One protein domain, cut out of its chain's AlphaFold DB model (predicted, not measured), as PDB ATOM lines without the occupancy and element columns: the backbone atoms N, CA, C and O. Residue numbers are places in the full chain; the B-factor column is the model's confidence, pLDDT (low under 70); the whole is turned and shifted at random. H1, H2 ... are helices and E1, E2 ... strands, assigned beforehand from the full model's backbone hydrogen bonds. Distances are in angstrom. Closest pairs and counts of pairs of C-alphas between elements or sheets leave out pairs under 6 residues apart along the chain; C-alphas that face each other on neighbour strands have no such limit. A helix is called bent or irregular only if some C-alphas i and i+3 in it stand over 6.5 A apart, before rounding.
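What this domain is: This is residues 57 to 173 of the 324 residues of a protein of Lactobacillus reuteri (UniProt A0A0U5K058). Three small sheets of three strands each make this domain: E4 E5 E6 in the middle, E7 E8 E9 toward one end of the longest axis, and E1 E2 E3 toward the other end. The single named helix, H1, packs on one face of the middle sheet and also reaches E1 E2 E3. The printed part has 117 residues, with one named helix and nine named strands in the order E1 E2 E3 E4 E5 E6 H1 E7 E8 E9; each sheet runs in that order and is antiparallel. The class is mixed, helices and strands, with under half of the residues in named elements. The whole is compact, with a radius of gyration of the C-alphas of 14.3 A and spans of 45 by 32 by 27 A.

Where its parts are: Find C-alpha 82 at (-24.736, 1.438, -29.496), where E4, residues 82 to 86, begins; E5, residues 91 to 95, and E6, residues 103 to 107, follow. H1, residues 110 to 122, measures 19.8 A and is irregular, with C-alphas 111 and 114 7.6 A apart. Go back to C-alpha 60 at (-38.857, 8.954, -44.614) for E1, residues 60 to 65, 16.9 A long; then come E2, residues 68 to 71, and E3, residues 74 to 77. E7, residues 130 to 135, measures 16.6 A and E8, residues 150 to 155, 16.8 A. E9, residues 162 to 165, ends at C-alpha 165, (-13.858, -1.689, -30.704).

How they stand to each other: Each sheet is a meander, each strand the antiparallel neighbour of the one before. In E4 and E5, a hairpin, look at N 84 and O 93, 2.8 A apart; in E5 and E6, at N 94 and O 104, 2.8 A. H1 is on this sheet at a height over the sheet of 10.1 A, over E4 and E5, and runs along the strands, at 14 degrees to E5 on the local plane. In H1, 7 of 9 O i to N i+4 pairs are within hydrogen-bond range. H1 is also on the sheet E1 E2 E3; the closest C-alphas of E1 and H1, those of Phe 64 and Asn 119, are 7.9 A apart. There N 63 and O 70 are 3.1 A apart, and N 69 and O 76 2.8 A. E3 and E4 are apart. The closest C-alphas of E4 and E7, those of Phe 84 and Leu 131, are 7.8 A apart. In the third sheet find N 132 and O 153, 2.8 A, and N 154 and O 164, 2.8 A; H1 is not on it.

The domain as a whole: The two C-alphas farthest apart, those of Arg 58 and Tyr 139, are 44.7 A apart. The printed part has no cut. The link from E7 to E8, residues 136 to 149, is long. The mean pLDDT of the printed part is 83.3; it is under 70 at residues 72 to 73, 97 to 102, 147 to 148 and 170 to 171.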
ATOM      1  N   ASP A  57     -42.987   9.476 -42.051       88.62
ATOM      2  CA  ASP A  57     -44.051   9.448 -43.053       88.62
ATOM      3  C   ASP A  57     -43.602   8.694 -44.318       88.62
ATOM      4  O   ASP A  57     -42.518   8.114 -44.364       88.62
ATOM      5  N   ARG A  58     -44.424   8.722 -45.373       86.50
ATOM      6  CA  ARG A  58     -44.152   8.051 -46.655       86.50
ATOM      7  C   ARG A  58     -42.840   8.436 -47.352       86.50
ATOM      8  O   ARG A  58     -42.426   7.741 -48.273       86.50
ATOM      9  N   ASN A  59     -42.226   9.567 -47.006       86.50
ATOM     10  CA  ASN A  59     -40.976  10.025 -47.615       86.50
ATOM     11  C   ASN A  59     -39.749   9.598 -46.812       86.50
ATOM     12  O   ASN A  59     -38.655   9.536 -47.370       86.50
ATOM     13  N   TRP A  60     -39.920   9.373 -45.511       88.31
ATOM     14  CA  TRP A  60     -38.857   8.954 -44.614       88.31
ATOM     15  C   TRP A  60     -39.462   8.367 -43.350       88.31
ATOM     16  O   TRP A  60     -40.238   9.045 -42.671       88.31
ATOM     17  N   TYR A  61     -39.071   7.150 -42.989       89.62
ATOM     18  CA  TYR A  61     -39.550   6.524 -41.767       89.62
ATOM     19  C   TYR A  61     -38.548   5.528 -41.180       89.62
ATOM     20  O   TYR A  61     -37.655   5.011 -41.845       89.62
ATOM     21  N   ILE A  62     -38.732   5.263 -39.891       91.50
ATOM     22  CA  ILE A  62     -38.090   4.187 -39.146       91.50
ATOM     23  C   ILE A  62     -39.192   3.436 -38.417       91.50
ATOM     24  O   ILE A  62     -40.006   4.044 -37.713       91.50
ATOM     25  N   LEU A  63     -39.203   2.113 -38.563       93.94
ATOM     26  CA  LEU A  63     -40.124   1.256 -37.830       93.94
ATOM     27  C   LEU A  63     -39.346   0.473 -36.775       93.94
ATOM     28  O   LEU A  63     -38.332  -0.157 -37.066       93.94
ATOM     29  N   PHE A  64     -39.829   0.508 -35.543       93.25
ATOM     30  CA  PHE A  64     -39.290  -0.249 -34.426       93.25
ATOM     31  C   PHE A  64     -40.198  -1.436 -34.162       93.25
ATOM     32  O   PHE A  64     -41.417  -1.285 -34.040       93.25
ATOM     33  N   LYS A  65     -39.604  -2.620 -34.079       92.19
ATOM     34  CA  LYS A  65     -40.324  -3.835 -33.724       92.19
ATOM     35  C   LYS A  65     -39.413  -4.782 -32.967       92.19
ATOM     36  O   LYS A  65     -38.272  -5.000 -33.382       92.19
ATOM     37  N   ASP A  66     -39.927  -5.357 -31.888       88.56
ATOM     38  CA  ASP A  66     -39.206  -6.267 -31.004       88.56
ATOM     39  C   ASP A  66     -37.904  -5.624 -30.478       88.56
ATOM     40  O   ASP A  66     -37.920  -4.748 -29.619       88.56
ATOM     41  N   HIS A  67     -36.752  -6.026 -31.016       85.94
ATOM     42  CA  HIS A  67     -35.444  -5.429 -30.744       85.94
ATOM     43  C   HIS A  67     -34.729  -5.102 -32.054       85.94
ATOM     44  O   HIS A  67     -33.545  -5.399 -32.197       85.94
ATOM     45  N   GLY A  68     -35.445  -4.553 -33.032       88.25
ATOM     46  CA  GLY A  68     -34.903  -4.203 -34.336       88.25
ATOM     47  C   GLY A  68     -35.460  -2.894 -34.880       88.25
ATOM     48  O   GLY A  68     -36.596  -2.511 -34.603       88.25
ATOM     49  N   ILE A  69     -34.633  -2.228 -35.681       89.75
ATOM     50  CA  ILE A  69     -35.040  -1.155 -36.579       89.75
ATOM     51  C   ILE A  69     -35.236  -1.746 -37.966       89.75
ATOM     52  O   ILE A  69     -34.343  -2.405 -38.494       89.75
ATOM     53  N   TYR A  70     -36.380  -1.460 -38.562       87.38
ATOM     54  CA  TYR A  70     -36.669  -1.699 -39.962       87.38
ATOM     55  C   TYR A  70     -36.539  -0.363 -40.686       87.38
ATOM     56  O   TYR A  70     -37.154   0.639 -40.308       87.38
ATOM     57  N   HIS A  71     -35.684  -0.369 -41.695       77.88
ATOM     58  CA  HIS A  71     -35.415   0.745 -42.588       77.88
ATOM     59  C   HIS A  71     -35.367   0.192 -44.016       77.88
ATOM     60  O   HIS A  71     -35.156  -1.008 -44.198       77.88
ATOM     61  N   ASP A  72     -35.462   1.059 -45.024       68.88
ATOM     62  CA  ASP A  72     -35.444   0.697 -46.452       68.88
ATOM     63  C   ASP A  72     -34.259  -0.206 -46.872       68.88
ATOM     64  O   ASP A  72     -34.307  -0.896 -47.885       68.88
ATOM     65  N   GLU A  73     -33.176  -0.232 -46.087       67.62
ATOM     66  CA  GLU A  73     -31.964  -1.021 -46.356       67.62
ATOM     67  C   GLU A  73     -31.912  -2.367 -45.608       67.62
ATOM     68  O   GLU A  73     -30.901  -3.072 -45.670       67.62
ATOM     69  N   GLY A  74     -32.969  -2.719 -44.871       76.69
ATOM     70  CA  GLY A  74     -33.086  -3.960 -44.110       76.69
ATOM     71  C   GLY A  74     -33.247  -3.763 -42.601       76.69
ATOM     72  O   GLY A  74     -33.567  -2.682 -42.105       76.69
ATOM     73  N   ILE A  75     -33.037  -4.857 -41.865       84.12
ATOM     74  CA  ILE A  75     -33.272  -4.936 -40.419       84.12
ATOM     75  C   ILE A  75     -31.954  -4.739 -39.668       84.12
ATOM     76  O   ILE A  75     -30.997  -5.488 -39.873       84.12
ATOM     77  N   ILE A  76     -31.925  -3.766 -38.761       83.88
ATOM     78  CA  ILE A  76     -30.808  -3.506 -37.855       83.88
ATOM     79  C   ILE A  76     -31.192  -4.038 -36.472       83.88
ATOM     80  O   ILE A  76     -32.099  -3.485 -35.846       83.88
ATOM     81  N   PRO A  77     -30.529  -5.083 -35.954       84.62
ATOM     82  CA  PRO A  77     -30.778  -5.521 -34.590       84.62
ATOM     83  C   PRO A  77     -30.359  -4.414 -33.615       84.62
ATOM     84  O   PRO A  77     -29.300  -3.815 -33.767       84.62
ATOM     85  N   LEU A  78     -31.182  -4.128 -32.613       85.75
ATOM     86  CA  LEU A  78     -30.896  -3.187 -31.530       85.75
ATOM     87  C   LEU A  78     -30.280  -3.870 -30.308       85.75
ATOM     88  O   LEU A  78     -29.707  -3.201 -29.446       85.75
ATOM     89  N   ASN A  79     -30.341  -5.202 -30.224       75.94
ATOM     90  CA  ASN A  79     -29.720  -5.916 -29.119       75.94
ATOM     91  C   ASN A  79     -28.194  -5.707 -29.143       75.94
ATOM     92  O   ASN A  79     -27.488  -6.177 -30.029       75.94
ATOM     93  N   LYS A  80     -27.672  -5.011 -28.123       74.50
ATOM     94  CA  LYS A  80     -26.259  -4.596 -28.015       74.50
ATOM     95  C   LYS A  80     -25.826  -3.524 -29.021       74.50
ATOM     96  O   LYS A  80     -24.628  -3.278 -29.152       74.50
ATOM     97  N   THR A  81     -26.768  -2.876 -29.695       85.44
ATOM     98  CA  THR A  81     -26.463  -1.740 -30.558       85.44
ATOM     99  C   THR A  81     -26.181  -0.518 -29.712       85.44
ATOM    100  O   THR A  81     -26.874  -0.200 -28.743       85.44
ATOM    101  N   THR A  82     -25.112   0.161 -30.077       89.88
ATOM    102  CA  THR A  82     -24.736   1.438 -29.496       89.88
ATOM    103  C   THR A  82     -24.916   2.522 -30.539       89.88
ATOM    104  O   THR A  82     -24.781   2.247 -31.730       89.88
ATOM    105  N   TYR A  83     -25.220   3.744 -30.120       93.00
ATOM    106  CA  TYR A  83     -25.445   4.840 -31.053       93.00
ATOM    107  C   TYR A  83     -24.624   6.073 -30.691       93.00
ATOM    108  O   TYR A  83     -24.402   6.353 -29.518       93.00
ATOM    109  N   PHE A  84     -24.195   6.828 -31.698       92.50
ATOM    110  CA  PHE A  84     -23.533   8.119 -31.538       92.50
ATOM    111  C   PHE A  84     -24.362   9.212 -32.217       92.50
ATOM    112  O   PHE A  84     -24.828   9.036 -33.346       92.50
ATOM    113  N   GLN A  85     -24.572  10.326 -31.513       93.12
ATOM    114  CA  GLN A  85     -25.371  11.453 -31.995       93.12
ATOM    115  C   GLN A  85     -24.468  12.498 -32.656       93.12
ATOM    116  O   GLN A  85     -23.631  13.103 -31.990       93.12
ATOM    117  N   GLU A  86     -24.689  12.789 -33.935       90.31
ATOM    118  CA  GLU A  86     -24.017  13.871 -34.656       90.31
ATOM    119  C   GLU A  86     -25.040  14.970 -34.986       90.31
ATOM    120  O   GLU A  86     -25.516  15.116 -36.116       90.31
ATOM    121  N   ARG A  87     -25.424  15.737 -33.956       88.50
ATOM    122  CA  ARG A  87     -26.512  16.730 -34.043       88.50
ATOM    123  C   ARG A  87     -26.268  17.822 -35.083       88.50
ATOM    124  O   ARG A  87     -27.211  18.235 -35.737       88.50
ATOM    125  N   SER A  88     -25.023  18.254 -35.283       89.88
ATOM    126  CA  SER A  88     -24.684  19.278 -36.286       89.88
ATOM    127  C   SER A  88     -25.073  18.884 -37.712       89.88
ATOM    128  O   SER A  88     -25.309  19.758 -38.537       89.88
ATOM    129  N   ASN A  89     -25.143  17.580 -37.987       89.19
ATOM    130  CA  ASN A  89     -25.460  17.025 -39.297       89.19
ATOM    131  C   ASN A  89     -26.799  16.270 -39.312       89.19
ATOM    132  O   ASN A  89     -27.106  15.623 -40.311       89.19
ATOM    133  N   ASN A  90     -27.581  16.328 -38.224       91.75
ATOM    134  CA  ASN A  90     -28.807  15.546 -38.028       91.75
ATOM    135  C   ASN A  90     -28.622  14.052 -38.344       91.75
ATOM    136  O   ASN A  90     -29.428  13.428 -39.039       91.75
ATOM    137  N   ARG A  91     -27.525  13.474 -37.842       92.50
ATOM    138  CA  ARG A  91     -27.180  12.068 -38.064       92.50
ATOM    139  C   ARG A  91     -27.132  11.274 -36.771       92.50
ATOM    140  O   ARG A  91     -26.669  11.762 -35.739       92.50
ATOM    141  N   ILE A  92     -27.560  10.019 -36.856       92.25
ATOM    142  CA  ILE A  92     -27.284   9.005 -35.838       92.25
ATOM    143  C   ILE A  92     -26.450   7.905 -36.474       92.25
ATOM    144  O   ILE A  92     -26.821   7.331 -37.498       92.25
ATOM    145  N   LEU A  93     -25.322   7.607 -35.844       89.81
ATOM    146  CA  LEU A  93     -24.457   6.496 -36.199       89.81
ATOM    147  C   LEU A  93     -24.846   5.317 -35.315       89.81
ATOM    148  O   LEU A  93     -24.667   5.383 -34.102       89.81
ATOM    149  N   LEU A  94     -25.368   4.245 -35.900       88.12
ATOM    150  CA  LEU A  94     -25.628   2.988 -35.207       88.12
ATOM    151  C   LEU A  94     -24.433   2.057 -35.388       88.12
ATOM    152  O   LEU A  94     -23.968   1.864 -36.506       88.12
ATOM    153  N   MET A  95     -23.955   1.477 -34.290       84.31
ATOM    154  CA  MET A  95     -22.880   0.489 -34.253       84.31
ATOM    155  C   MET A  95     -23.412  -0.795 -33.632       84.31
ATOM    156  O   MET A  95     -23.744  -0.832 -32.446       84.31
ATOM    157  N   THR A  96     -23.473  -1.852 -34.436       74.06
ATOM    158  CA  THR A  96     -23.917  -3.180 -34.004       74.06
ATOM    159  C   THR A  96     -22.710  -4.111 -33.825       74.06
ATOM    160  O   THR A  96     -21.831  -4.115 -34.695       74.06
ATOM    161  N   PRO A  97     -22.638  -4.948 -32.777       61.53
ATOM    162  CA  PRO A  97     -21.599  -5.968 -32.681       61.53
ATOM    163  C   PRO A  97     -21.701  -7.011 -33.808       61.53
ATOM    164  O   PRO A  97     -22.718  -7.140 -34.491       61.53
ATOM    165  N   ALA A  98     -20.603  -7.736 -34.033       53.72
ATOM    166  CA  ALA A  98     -20.463  -8.734 -35.094       53.72
ATOM    167  C   ALA A  98     -21.563  -9.831 -35.028       53.72
ATOM    168  O   ALA A  98     -22.076 -10.112 -33.939       53.72
ATOM    169  N   PRO A  99     -21.925 -10.479 -36.155       48.22
ATOM    170  CA  PRO A  99     -21.252 -10.436 -37.460       48.22
ATOM    171  C   PRO A  99     -21.604  -9.209 -38.307       48.22
ATOM    172  O   PRO A  99     -21.026  -9.026 -39.370       48.22
ATOM    173  N   TYR A 100     -22.543  -8.371 -37.858       50.41
ATOM    174  CA  TYR A 100     -23.048  -7.287 -38.694       50.41
ATOM    175  C   TYR A 100     -22.154  -6.062 -38.686       50.41
ATOM    176  O   TYR A 100     -22.106  -5.408 -39.716       50.41
ATOM    177  N   GLY A 101     -21.421  -5.788 -37.592       52.62
ATOM    178  CA  GLY A 101     -20.303  -4.829 -37.544       52.62
ATOM    179  C   GLY A 101     -20.588  -3.462 -38.170       52.62
ATOM    180  O   GLY A 101     -19.658  -2.738 -38.523       52.62
ATOM    181  N   CYS A 102     -21.861  -3.130 -38.395       59.28
ATOM    182  CA  CYS A 102     -22.200  -2.174 -39.419       59.28
ATOM    183  C   CYS A 102     -22.369  -0.831 -38.755       59.28
ATOM    184  O   CYS A 102     -23.274  -0.645 -37.942       59.28
ATOM    185  N   LEU A 103     -21.511   0.109 -39.138       72.06
ATOM    186  CA  LEU A 103     -21.881   1.501 -39.054       72.06
ATOM    187  C   LEU A 103     -23.058   1.729 -40.008       72.06
ATOM    188  O   LEU A 103     -22.903   1.617 -41.225       72.06
ATOM    189  N   LYS A 104     -24.225   2.046 -39.458       80.25
ATOM    190  CA  LYS A 104     -25.352   2.573 -40.229       80.25
ATOM    191  C   LYS A 104     -25.523   4.041 -39.884       80.25
ATOM    192  O   LYS A 104     -25.627   4.395 -38.713       80.25
ATOM    193  N   ILE A 105     -25.513   4.885 -40.909       84.31
ATOM    194  CA  ILE A 105     -25.707   6.326 -40.766       84.31
ATOM    195  C   ILE A 105     -27.158   6.617 -41.116       84.31
ATOM    196  O   ILE A 105     -27.563   6.486 -42.267       84.31
ATOM    197  N   LEU A 106     -27.928   7.019 -40.116       86.88
ATOM    198  CA  LEU A 106     -29.293   7.479 -40.298       86.88
ATOM    199  C   LEU A 106     -29.261   8.996 -40.457       86.88
ATOM    200  O   LEU A 106     -28.925   9.701 -39.507       86.88
ATOM    201  N   ASN A 107     -29.586   9.494 -41.651       90.25
ATOM    202  CA  ASN A 107     -29.843  10.918 -41.869       90.25
ATOM    203  C   ASN A 107     -31.295  11.188 -41.485       90.25
ATOM    204  O   ASN A 107     -32.199  10.602 -42.076       90.25
ATOM    205  N   ILE A 108     -31.506  12.027 -40.478       89.75
ATOM    206  CA  ILE A 108     -32.787  12.140 -39.790       89.75
ATOM    207  C   ILE A 108     -33.352  13.549 -39.983       89.75
ATOM    208  O   ILE A 108     -32.626  14.524 -39.795       89.75
ATOM    209  N   PRO A 109     -34.645  13.698 -40.316       93.00
ATOM    210  CA  PRO A 109     -35.305  14.997 -40.261       93.00
ATOM    211  C   PRO A 109     -35.199  15.612 -38.858       93.00
ATOM    212  O   PRO A 109     -35.487  14.945 -37.865       93.00
ATOM    213  N   GLU A 110     -34.808  16.884 -38.763       91.81
ATOM    214  CA  GLU A 110     -34.522  17.564 -37.485       91.81
ATOM    215  C   GLU A 110     -35.667  17.424 -36.465       91.81
ATOM    216  O   GLU A 110     -35.443  17.128 -35.294       91.81
ATOM    217  N   ASN A 111     -36.914  17.528 -36.932       93.00
ATOM    218  CA  ASN A 111     -38.120  17.408 -36.112       93.00
ATOM    219  C   ASN A 111     -38.384  15.993 -35.561       93.00
ATOM    220  O   ASN A 111     -39.266  15.828 -34.719       93.00
ATOM    221  N   LEU A 112     -37.673  14.972 -36.046       93.56
ATOM    222  CA  LEU A 112     -37.815  13.576 -35.624       93.56
ATOM    223  C   LEU A 112     -36.638  13.089 -34.769       93.56
ATOM    224  O   LEU A 112     -36.739  12.020 -34.163       93.56
ATOM    225  N   PHE A 113     -35.552  13.864 -34.686       93.56
ATOM    226  CA  PHE A 113     -34.293  13.446 -34.066       93.56
ATOM    227  C   PHE A 113     -34.467  12.978 -32.620       93.56
ATOM    228  O   PHE A 113     -34.121  11.846 -32.287       93.56
ATOM    229  N   ASP A 114     -35.068  13.807 -31.766       94.75
ATOM    230  CA  ASP A 114     -35.215  13.479 -30.345       94.75
ATOM    231  C   ASP A 114     -36.160  12.290 -30.114       94.75
ATOM    232  O   ASP A 114     -35.894  11.459 -29.244       94.75
ATOM    233  N   LYS A 115     -37.199  12.135 -30.947       94.88
ATOM    234  CA  LYS A 115     -38.130  10.997 -30.870       94.88
ATOM    235  C   LYS A 115     -37.428   9.669 -31.179       94.88
ATOM    236  O   LYS A 115     -37.699   8.655 -30.539       94.88
ATOM    237  N   ILE A 116     -36.505   9.669 -32.142       93.50
ATOM    238  CA  ILE A 116     -35.708   8.480 -32.487       93.50
ATOM    239  C   ILE A 116     -34.734   8.144 -31.365       93.50
ATOM    240  O   ILE A 116     -34.599   6.976 -31.018       93.50
ATOM    241  N   ILE A 117     -34.092   9.148 -30.766       94.62
ATOM    242  CA  ILE A 117     -33.210   8.943 -29.611       94.62
ATOM    243  C   ILE A 117     -33.975   8.337 -28.432       94.62
ATOM    244  O   ILE A 117     -33.471   7.418 -27.788       94.62
ATOM    245  N   GLU A 118     -35.187   8.819 -28.156       94.69
ATOM    246  CA  GLU A 118     -36.054   8.260 -27.117       94.69
ATOM    247  C   GLU A 118     -36.372   6.783 -27.388       94.69
ATOM    248  O   GLU A 118     -36.142   5.943 -26.520       94.69
ATOM    249  N   ASN A 119     -36.761   6.441 -28.622       93.69
ATOM    250  CA  ASN A 119     -37.038   5.053 -28.998       93.69
ATOM    251  C   ASN A 119     -35.771   4.182 -28.925       93.69
ATOM    252  O   ASN A 119     -35.802   3.086 -28.378       93.69
ATOM    253  N   LEU A 120     -34.612   4.658 -29.386       93.25
ATOM    254  CA  LEU A 120     -33.355   3.910 -29.253       93.25
ATOM    255  C   LEU A 120     -33.054   3.546 -27.790       93.25
ATOM    256  O   LEU A 120     -32.640   2.416 -27.517       93.25
ATOM    257  N   LYS A 121     -33.299   4.475 -26.858       91.88
ATOM    258  CA  LYS A 121     -33.128   4.248 -25.414       91.88
ATOM    259  C   LYS A 121     -34.142   3.249 -24.862       91.88
ATOM    260  O   LYS A 121     -33.743   2.349 -24.127       91.88
ATOM    261  N   GLU A 122     -35.420   3.370 -25.225       92.06
ATOM    262  CA  GLU A 122     -36.474   2.434 -24.799       92.06
ATOM    263  C   GLU A 122     -36.174   0.991 -25.224       92.06
ATOM    264  O   GLU A 122     -36.389   0.056 -24.454       92.06
ATOM    265  N   TYR A 123     -35.590   0.809 -26.408       90.38
ATOM    266  CA  TYR A 123     -35.222  -0.502 -26.947       90.38
ATOM    267  C   TYR A 123     -33.850  -1.004 -26.459       90.38
ATOM    268  O   TYR A 123     -33.344  -2.015 -26.948       90.38
ATOM    269  N   GLY A 124     -33.243  -0.324 -25.480       87.75
ATOM    270  CA  GLY A 124     -32.021  -0.764 -24.808       87.75
ATOM    271  C   GLY A 124     -30.717  -0.437 -25.540       87.75
ATOM    272  O   GLY A 124     -29.666  -0.964 -25.165       87.75
ATOM    273  N   SER A 125     -30.747   0.429 -26.557       90.38
ATOM    274  CA  SER A 125     -29.517   0.896 -27.205       90.38
ATOM    275  C   SER A 125     -28.762   1.849 -26.283       90.38
ATOM    276  O   SER A 125     -29.353   2.705 -25.625       90.38
ATOM    277  N   THR A 126     -27.436   1.723 -26.239       91.06
ATOM    278  CA  THR A 126     -26.600   2.558 -25.362       91.06
ATOM    279  C   THR A 126     -25.944   3.697 -26.134       91.06
ATOM    280  O   THR A 126     -25.358   3.489 -27.195       91.06
ATOM    281  N   GLU A 127     -26.004   4.902 -25.576       93.19
ATOM    282  CA  GLU A 127     -25.338   6.069 -26.144       93.19
ATOM    283  C   GLU A 127     -23.819   5.997 -25.992       93.19
ATOM    284  O   GLU A 127     -23.287   5.737 -24.911       93.19
ATOM    285  N   ILE A 128     -23.122   6.302 -27.075       92.75
ATOM    286  CA  ILE A 128     -21.681   6.474 -27.114       92.75
ATOM    287  C   ILE A 128     -21.346   7.920 -26.795       92.75
ATOM    288  O   ILE A 128     -21.843   8.850 -27.421       92.75
ATOM    289  N   GLN A 129     -20.428   8.084 -25.856       91.81
ATOM    290  CA  GLN A 129     -19.938   9.374 -25.404       91.81
ATOM    291  C   GLN A 129     -18.733   9.836 -26.222       91.81
ATOM    292  O   GLN A 129     -18.585  11.022 -26.511       91.81
ATOM    293  N   ARG A 130     -17.842   8.912 -26.588       90.25
ATOM    294  CA  ARG A 130     -16.613   9.197 -27.339       90.25
ATOM    295  C   ARG A 130     -16.415   8.142 -28.412       90.25
ATOM    296  O   ARG A 130     -16.619   6.962 -28.138       90.25
ATOM    297  N   LEU A 131     -16.004   8.581 -29.595       88.81
ATOM    298  CA  LEU A 131     -15.821   7.751 -30.776       88.81
ATOM    299  C   LEU A 131     -14.528   8.168 -31.475       88.81
ATOM    300  O   LEU A 131     -14.293   9.358 -31.662       88.81
ATOM    301  N   LEU A 132     -13.722   7.191 -31.872       87.44
ATOM    302  CA  LEU A 132     -12.582   7.368 -32.761       87.44
ATOM    303  C   LEU A 132     -12.693   6.353 -33.896       87.44
ATOM    304  O   LEU A 132     -12.950   5.171 -33.653       87.44
ATOM    305  N   ARG A 133     -12.482   6.810 -35.127       85.56
ATOM    306  CA  ARG A 133     -12.379   5.942 -36.297       85.56
ATOM    307  C   ARG A 133     -10.981   5.326 -36.359       85.56
ATOM    308  O   ARG A 133      -9.997   6.027 -36.176       85.56
ATOM    309  N   ILE A 134     -10.924   4.028 -36.620       81.94
ATOM    310  CA  ILE A 134      -9.704   3.264 -36.877       81.94
ATOM    311  C   ILE A 134      -9.781   2.820 -38.333       81.94
ATOM    312  O   ILE A 134     -10.755   2.166 -38.727       81.94
ATOM    313  N   GLU A 135      -8.808   3.217 -39.140       81.31
ATOM    314  CA  GLU A 135      -8.742   2.822 -40.537       81.31
ATOM    315  C   GLU A 135      -8.261   1.380 -40.686       81.31
ATOM    316  O   GLU A 135      -7.741   0.733 -39.776       81.31
ATOM    317  N   ASP A 136      -8.563   0.827 -41.849       76.44
ATOM    318  CA  ASP A 136      -8.210  -0.532 -42.199       76.44
ATOM    319  C   ASP A 136      -6.726  -0.637 -42.577       76.44
ATOM    320  O   ASP A 136      -6.250   0.068 -43.467       76.44
ATOM    321  N   ASP A 137      -6.022  -1.553 -41.915       75.88
ATOM    322  CA  ASP A 137      -4.651  -1.963 -42.214       75.88
ATOM    323  C   ASP A 137      -4.565  -3.497 -42.181       75.88
ATOM    324  O   ASP A 137      -5.281  -4.165 -41.423       75.88
ATOM    325  N   ASP A 138      -3.659  -4.067 -42.975       70.81
ATOM    326  CA  ASP A 138      -3.507  -5.512 -43.173       70.81
ATOM    327  C   ASP A 138      -3.335  -6.261 -41.841       70.81
ATOM    328  O   ASP A 138      -3.897  -7.342 -41.653       70.81
ATOM    329  N   TYR A 139      -2.628  -5.661 -40.877       72.62
ATOM    330  CA  TYR A 139      -2.448  -6.231 -39.541       72.62
ATOM    331  C   TYR A 139      -3.759  -6.302 -38.739       72.62
ATOM    332  O   TYR A 139      -4.022  -7.269 -38.018       72.62
ATOM    333  N   LEU A 140      -4.614  -5.285 -38.858       75.69
ATOM    334  CA  LEU A 140      -5.860  -5.195 -38.099       75.69
ATOM    335  C   LEU A 140      -6.938  -6.128 -38.650       75.69
ATOM    336  O   LEU A 140      -7.783  -6.600 -37.884       75.69
ATOM    337  N   ARG A 141      -6.892  -6.467 -39.942       78.00
ATOM    338  CA  ARG A 141      -7.842  -7.396 -40.574       78.00
ATOM    339  C   ARG A 141      -7.841  -8.789 -39.957       78.00
ATOM    340  O   ARG A 141      -8.841  -9.498 -40.048       78.00
ATOM    341  N   GLU A 142      -6.764  -9.214 -39.305       81.56
ATOM    342  CA  GLU A 142      -6.747 -10.493 -38.581       81.56
ATOM    343  C   GLU A 142      -7.569 -10.454 -37.284       81.56
ATOM    344  O   GLU A 142      -8.044 -11.487 -36.800       81.56
ATOM    345  N   LEU A 143      -7.755  -9.259 -36.724       78.12
ATOM    346  CA  LEU A 143      -8.367  -9.020 -35.421       78.12
ATOM    347  C   LEU A 143      -9.808  -8.503 -35.532       78.12
ATOM    348  O   LEU A 143     -10.643  -8.869 -34.700       78.12
ATOM    349  N   TYR A 144     -10.109  -7.712 -36.560       77.88
ATOM    350  CA  TYR A 144     -11.391  -7.030 -36.741       77.88
ATOM    351  C   TYR A 144     -12.030  -7.363 -38.096       77.88
ATOM    352  O   TYR A 144     -11.351  -7.604 -39.094       77.88
ATOM    353  N   ASP A 145     -13.356  -7.366 -38.111       73.88
ATOM    354  CA  ASP A 145     -14.206  -7.311 -39.288       73.88
ATOM    355  C   ASP A 145     -14.497  -5.839 -39.585       73.88
ATOM    356  O   ASP A 145     -15.280  -5.180 -38.897       73.88
ATOM    357  N   PHE A 146     -13.825  -5.317 -40.604       70.00
ATOM    358  CA  PHE A 146     -14.024  -3.955 -41.077       70.00
ATOM    359  C   PHE A 146     -15.280  -3.892 -41.945       70.00
ATOM    360  O   PHE A 146     -15.376  -4.595 -42.953       70.00
ATOM    361  N   ASN A 147     -16.224  -3.014 -41.599       65.31
ATOM    362  CA  ASN A 147     -17.306  -2.656 -42.509       65.31
ATOM    363  C   ASN A 147     -16.934  -1.366 -43.243       65.31
ATOM    364  O   ASN A 147     -16.732  -0.330 -42.614       65.31
ATOM    365  N   GLY A 148     -16.830  -1.421 -44.570       65.38
ATOM    366  CA  GLY A 148     -16.500  -0.237 -45.368       65.38
ATOM    367  C   GLY A 148     -15.116   0.355 -45.072       65.38
ATOM    368  O   GLY A 148     -14.940   1.566 -45.185       65.38
ATOM    369  N   GLY A 149     -14.145  -0.479 -44.677       74.06
ATOM    370  CA  GLY A 149     -12.751  -0.065 -44.479       74.06
ATOM    371  C   GLY A 149     -12.480   0.727 -43.194       74.06
ATOM    372  O   GLY A 149     -11.476   1.428 -43.124       74.06
ATOM    373  N   ALA A 150     -13.363   0.661 -42.189       77.12
ATOM    374  CA  ALA A 150     -13.070   1.197 -40.858       77.12
ATOM    375  C   ALA A 150     -13.681   0.360 -39.720       77.12
ATOM    376  O   ALA A 150     -14.713  -0.296 -39.881       77.12
ATOM    377  N   ALA A 151     -13.031   0.420 -38.562       81.25
ATOM    378  CA  ALA A 151     -13.572   0.049 -37.262       81.25
ATOM    379  C   ALA A 151     -13.645   1.307 -36.383       81.25
ATOM    380  O   ALA A 151     -13.140   2.369 -36.740       81.25
ATOM    381  N   PHE A 152     -14.285   1.212 -35.226       83.62
ATOM    382  CA  PHE A 152     -14.461   2.338 -34.322       83.62
ATOM    383  C   PHE A 152     -14.105   1.945 -32.900       83.62
ATOM    384  O   PHE A 152     -14.660   0.979 -32.382       83.62
ATOM    385  N   ALA A 153     -13.230   2.713 -32.254       86.69
ATOM    386  CA  ALA A 153     -13.049   2.676 -30.810       86.69
ATOM    387  C   ALA A 153     -14.075   3.598 -30.143       86.69
ATOM    388  O   ALA A 153     -14.203   4.760 -30.528       86.69
ATOM    389  N   TYR A 154     -14.803   3.106 -29.142       88.50
ATOM    390  CA  TYR A 154     -15.882   3.873 -28.524       88.50
ATOM    391  C   TYR A 154     -16.085   3.623 -27.028       88.50
ATOM    392  O   TYR A 154     -15.854   2.525 -26.522       88.50
ATOM    393  N   GLN A 155     -16.564   4.649 -26.321       89.88
ATOM    394  CA  GLN A 155     -16.925   4.599 -24.898       89.88
ATOM    395  C   GLN A 155     -18.412   4.870 -24.707       89.88
ATOM    396  O   GLN A 155     -18.936   5.835 -25.255       89.88
ATOM    397  N   THR A 156     -19.075   4.073 -23.874       87.94
ATOM    398  CA  THR A 156     -20.468   4.306 -23.453       87.94
ATOM    399  C   THR A 156     -20.580   5.086 -22.140       87.94
ATOM    400  O   THR A 156     -21.670   5.489 -21.757       87.94
ATOM    401  N   ASP A 157     -19.461   5.308 -21.446       89.06
ATOM    402  CA  ASP A 157     -19.381   6.072 -20.200       89.06
ATOM    403  C   ASP A 157     -18.120   6.945 -20.223       89.06
ATOM    404  O   ASP A 157     -17.014   6.426 -20.354       89.06
ATOM    405  N   GLU A 158     -18.277   8.263 -20.080       84.94
ATOM    406  CA  GLU A 158     -17.165   9.226 -20.050       84.94
ATOM    407  C   GLU A 158     -16.220   9.029 -18.859       84.94
ATOM    408  O   GLU A 158     -15.057   9.436 -18.913       84.94
ATOM    409  N   LYS A 159     -16.717   8.441 -17.765       86.44
ATOM    410  CA  LYS A 159     -15.914   8.165 -16.567       86.44
ATOM    411  C   LYS A 159     -15.062   6.916 -16.747       86.44
ATOM    412  O   LYS A 159     -14.020   6.778 -16.107       86.44
ATOM    413  N   SER A 160     -15.510   6.007 -17.606       86.69
ATOM    414  CA  SER A 160     -14.793   4.786 -17.916       86.69
ATOM    415  C   SER A 160     -13.608   5.090 -18.826       86.69
ATOM    416  O   SER A 160     -13.754   5.710 -19.873       86.69
ATOM    417  N   LYS A 161     -12.424   4.587 -18.470       86.31
ATOM    418  CA  LYS A 161     -11.281   4.504 -19.397       86.31
ATOM    419  C   LYS A 161     -11.303   3.232 -20.250       86.31
ATOM    420  O   LYS A 161     -10.437   3.043 -21.098       86.31
ATOM    421  N   LEU A 162     -12.285   2.358 -20.025       90.81
ATOM    422  CA  LEU A 162     -12.536   1.211 -20.885       90.81
ATOM    423  C   LEU A 162     -13.286   1.653 -22.129       90.81
ATOM    424  O   LEU A 162     -14.277   2.376 -22.028       90.81
ATOM    425  N   PHE A 163     -12.847   1.162 -23.276       89.94
ATOM    426  CA  PHE A 163     -13.515   1.356 -24.552       89.94
ATOM    427  C   PHE A 163     -13.716   0.027 -25.264       89.94
ATOM    428  O   PHE A 163     -13.065  -0.967 -24.961       89.94
ATOM    429  N   LYS A 164     -14.630   0.005 -26.219       87.31
ATOM    430  CA  LYS A 164     -14.887  -1.138 -27.090       87.31
ATOM    431  C   LYS A 164     -14.402  -0.819 -28.488       87.31
ATOM    432  O   LYS A 164     -14.239   0.349 -28.827       87.31
ATOM    433  N   ILE A 165     -14.178  -1.853 -29.289       83.44
ATOM    434  CA  ILE A 165     -13.858  -1.689 -30.704       83.44
ATOM    435  C   ILE A 165     -14.906  -2.433 -31.522       83.44
ATOM    436  O   ILE A 165     -15.155  -3.620 -31.291       83.44
ATOM    437  N   SER A 166     -15.537  -1.734 -32.463       79.88
ATOM    438  CA  SER A 166     -16.548  -2.322 -33.335       79.88
ATOM    439  C   SER A 166     -15.938  -3.415 -34.213       79.88
ATOM    440  O   SER A 166     -14.791  -3.312 -34.642       79.88
ATOM    441  N   GLY A 167     -16.720  -4.449 -34.519       74.69
ATOM    442  CA  GLY A 167     -16.308  -5.481 -35.472       74.69
ATOM    443  C   GLY A 167     -15.213  -6.429 -34.972       74.69
ATOM    444  O   GLY A 167     -14.707  -7.210 -35.760       74.69
ATOM    445  N   TYR A 168     -14.821  -6.428 -33.694       76.31
ATOM    446  CA  TYR A 168     -13.823  -7.398 -33.223       76.31
ATOM    447  C   TYR A 168     -14.293  -8.848 -33.433       76.31
ATOM    448  O   TYR A 168     -15.375  -9.233 -32.984       76.31
ATOM    449  N   LYS A 169     -13.457  -9.677 -34.079       75.38
ATOM    450  CA  LYS A 169     -13.816 -11.044 -34.511       75.38
ATOM    451  C   LYS A 169     -14.125 -12.009 -33.362       75.38
ATOM    452  O   LYS A 169     -14.689 -13.079 -33.585       75.38
ATOM    453  N   LYS A 170     -13.691 -11.708 -32.131       67.25
ATOM    454  CA  LYS A 170     -13.706 -12.655 -31.000       67.25
ATOM    455  C   LYS A 170     -14.210 -12.010 -29.709       67.25
ATOM    456  O   LYS A 170     -13.425 -11.363 -29.042       67.25
ATOM    457  N   LYS A 171     -15.440 -12.301 -29.267       65.75
ATOM    458  CA  LYS A 171     -16.058 -11.734 -28.039       65.75
ATOM    459  C   LYS A 171     -16.161 -10.192 -28.053       65.75
ATOM    460  O   LYS A 171     -15.412  -9.488 -28.714       65.75
ATOM    461  N   ASP A 172     -17.112  -9.660 -27.293       70.00
ATOM    462  CA  ASP A 172     -17.252  -8.217 -27.055       70.00
ATOM    463  C   ASP A 172     -16.333  -7.819 -25.887       70.00
ATOM    464  O   ASP A 172     -16.748  -7.860 -24.729       70.00
ATOM    465  N   TYR A 173     -15.051  -7.560 -26.174       80.12
ATOM    466  CA  TYR A 173     -14.087  -7.136 -25.155       80.12
ATOM    467  C   TYR A 173     -14.120  -5.630 -24.925       80.12
ATOM    468  O   TYR A 173     -14.139  -4.835 -25.867       80.12
TER     469      TYR A 173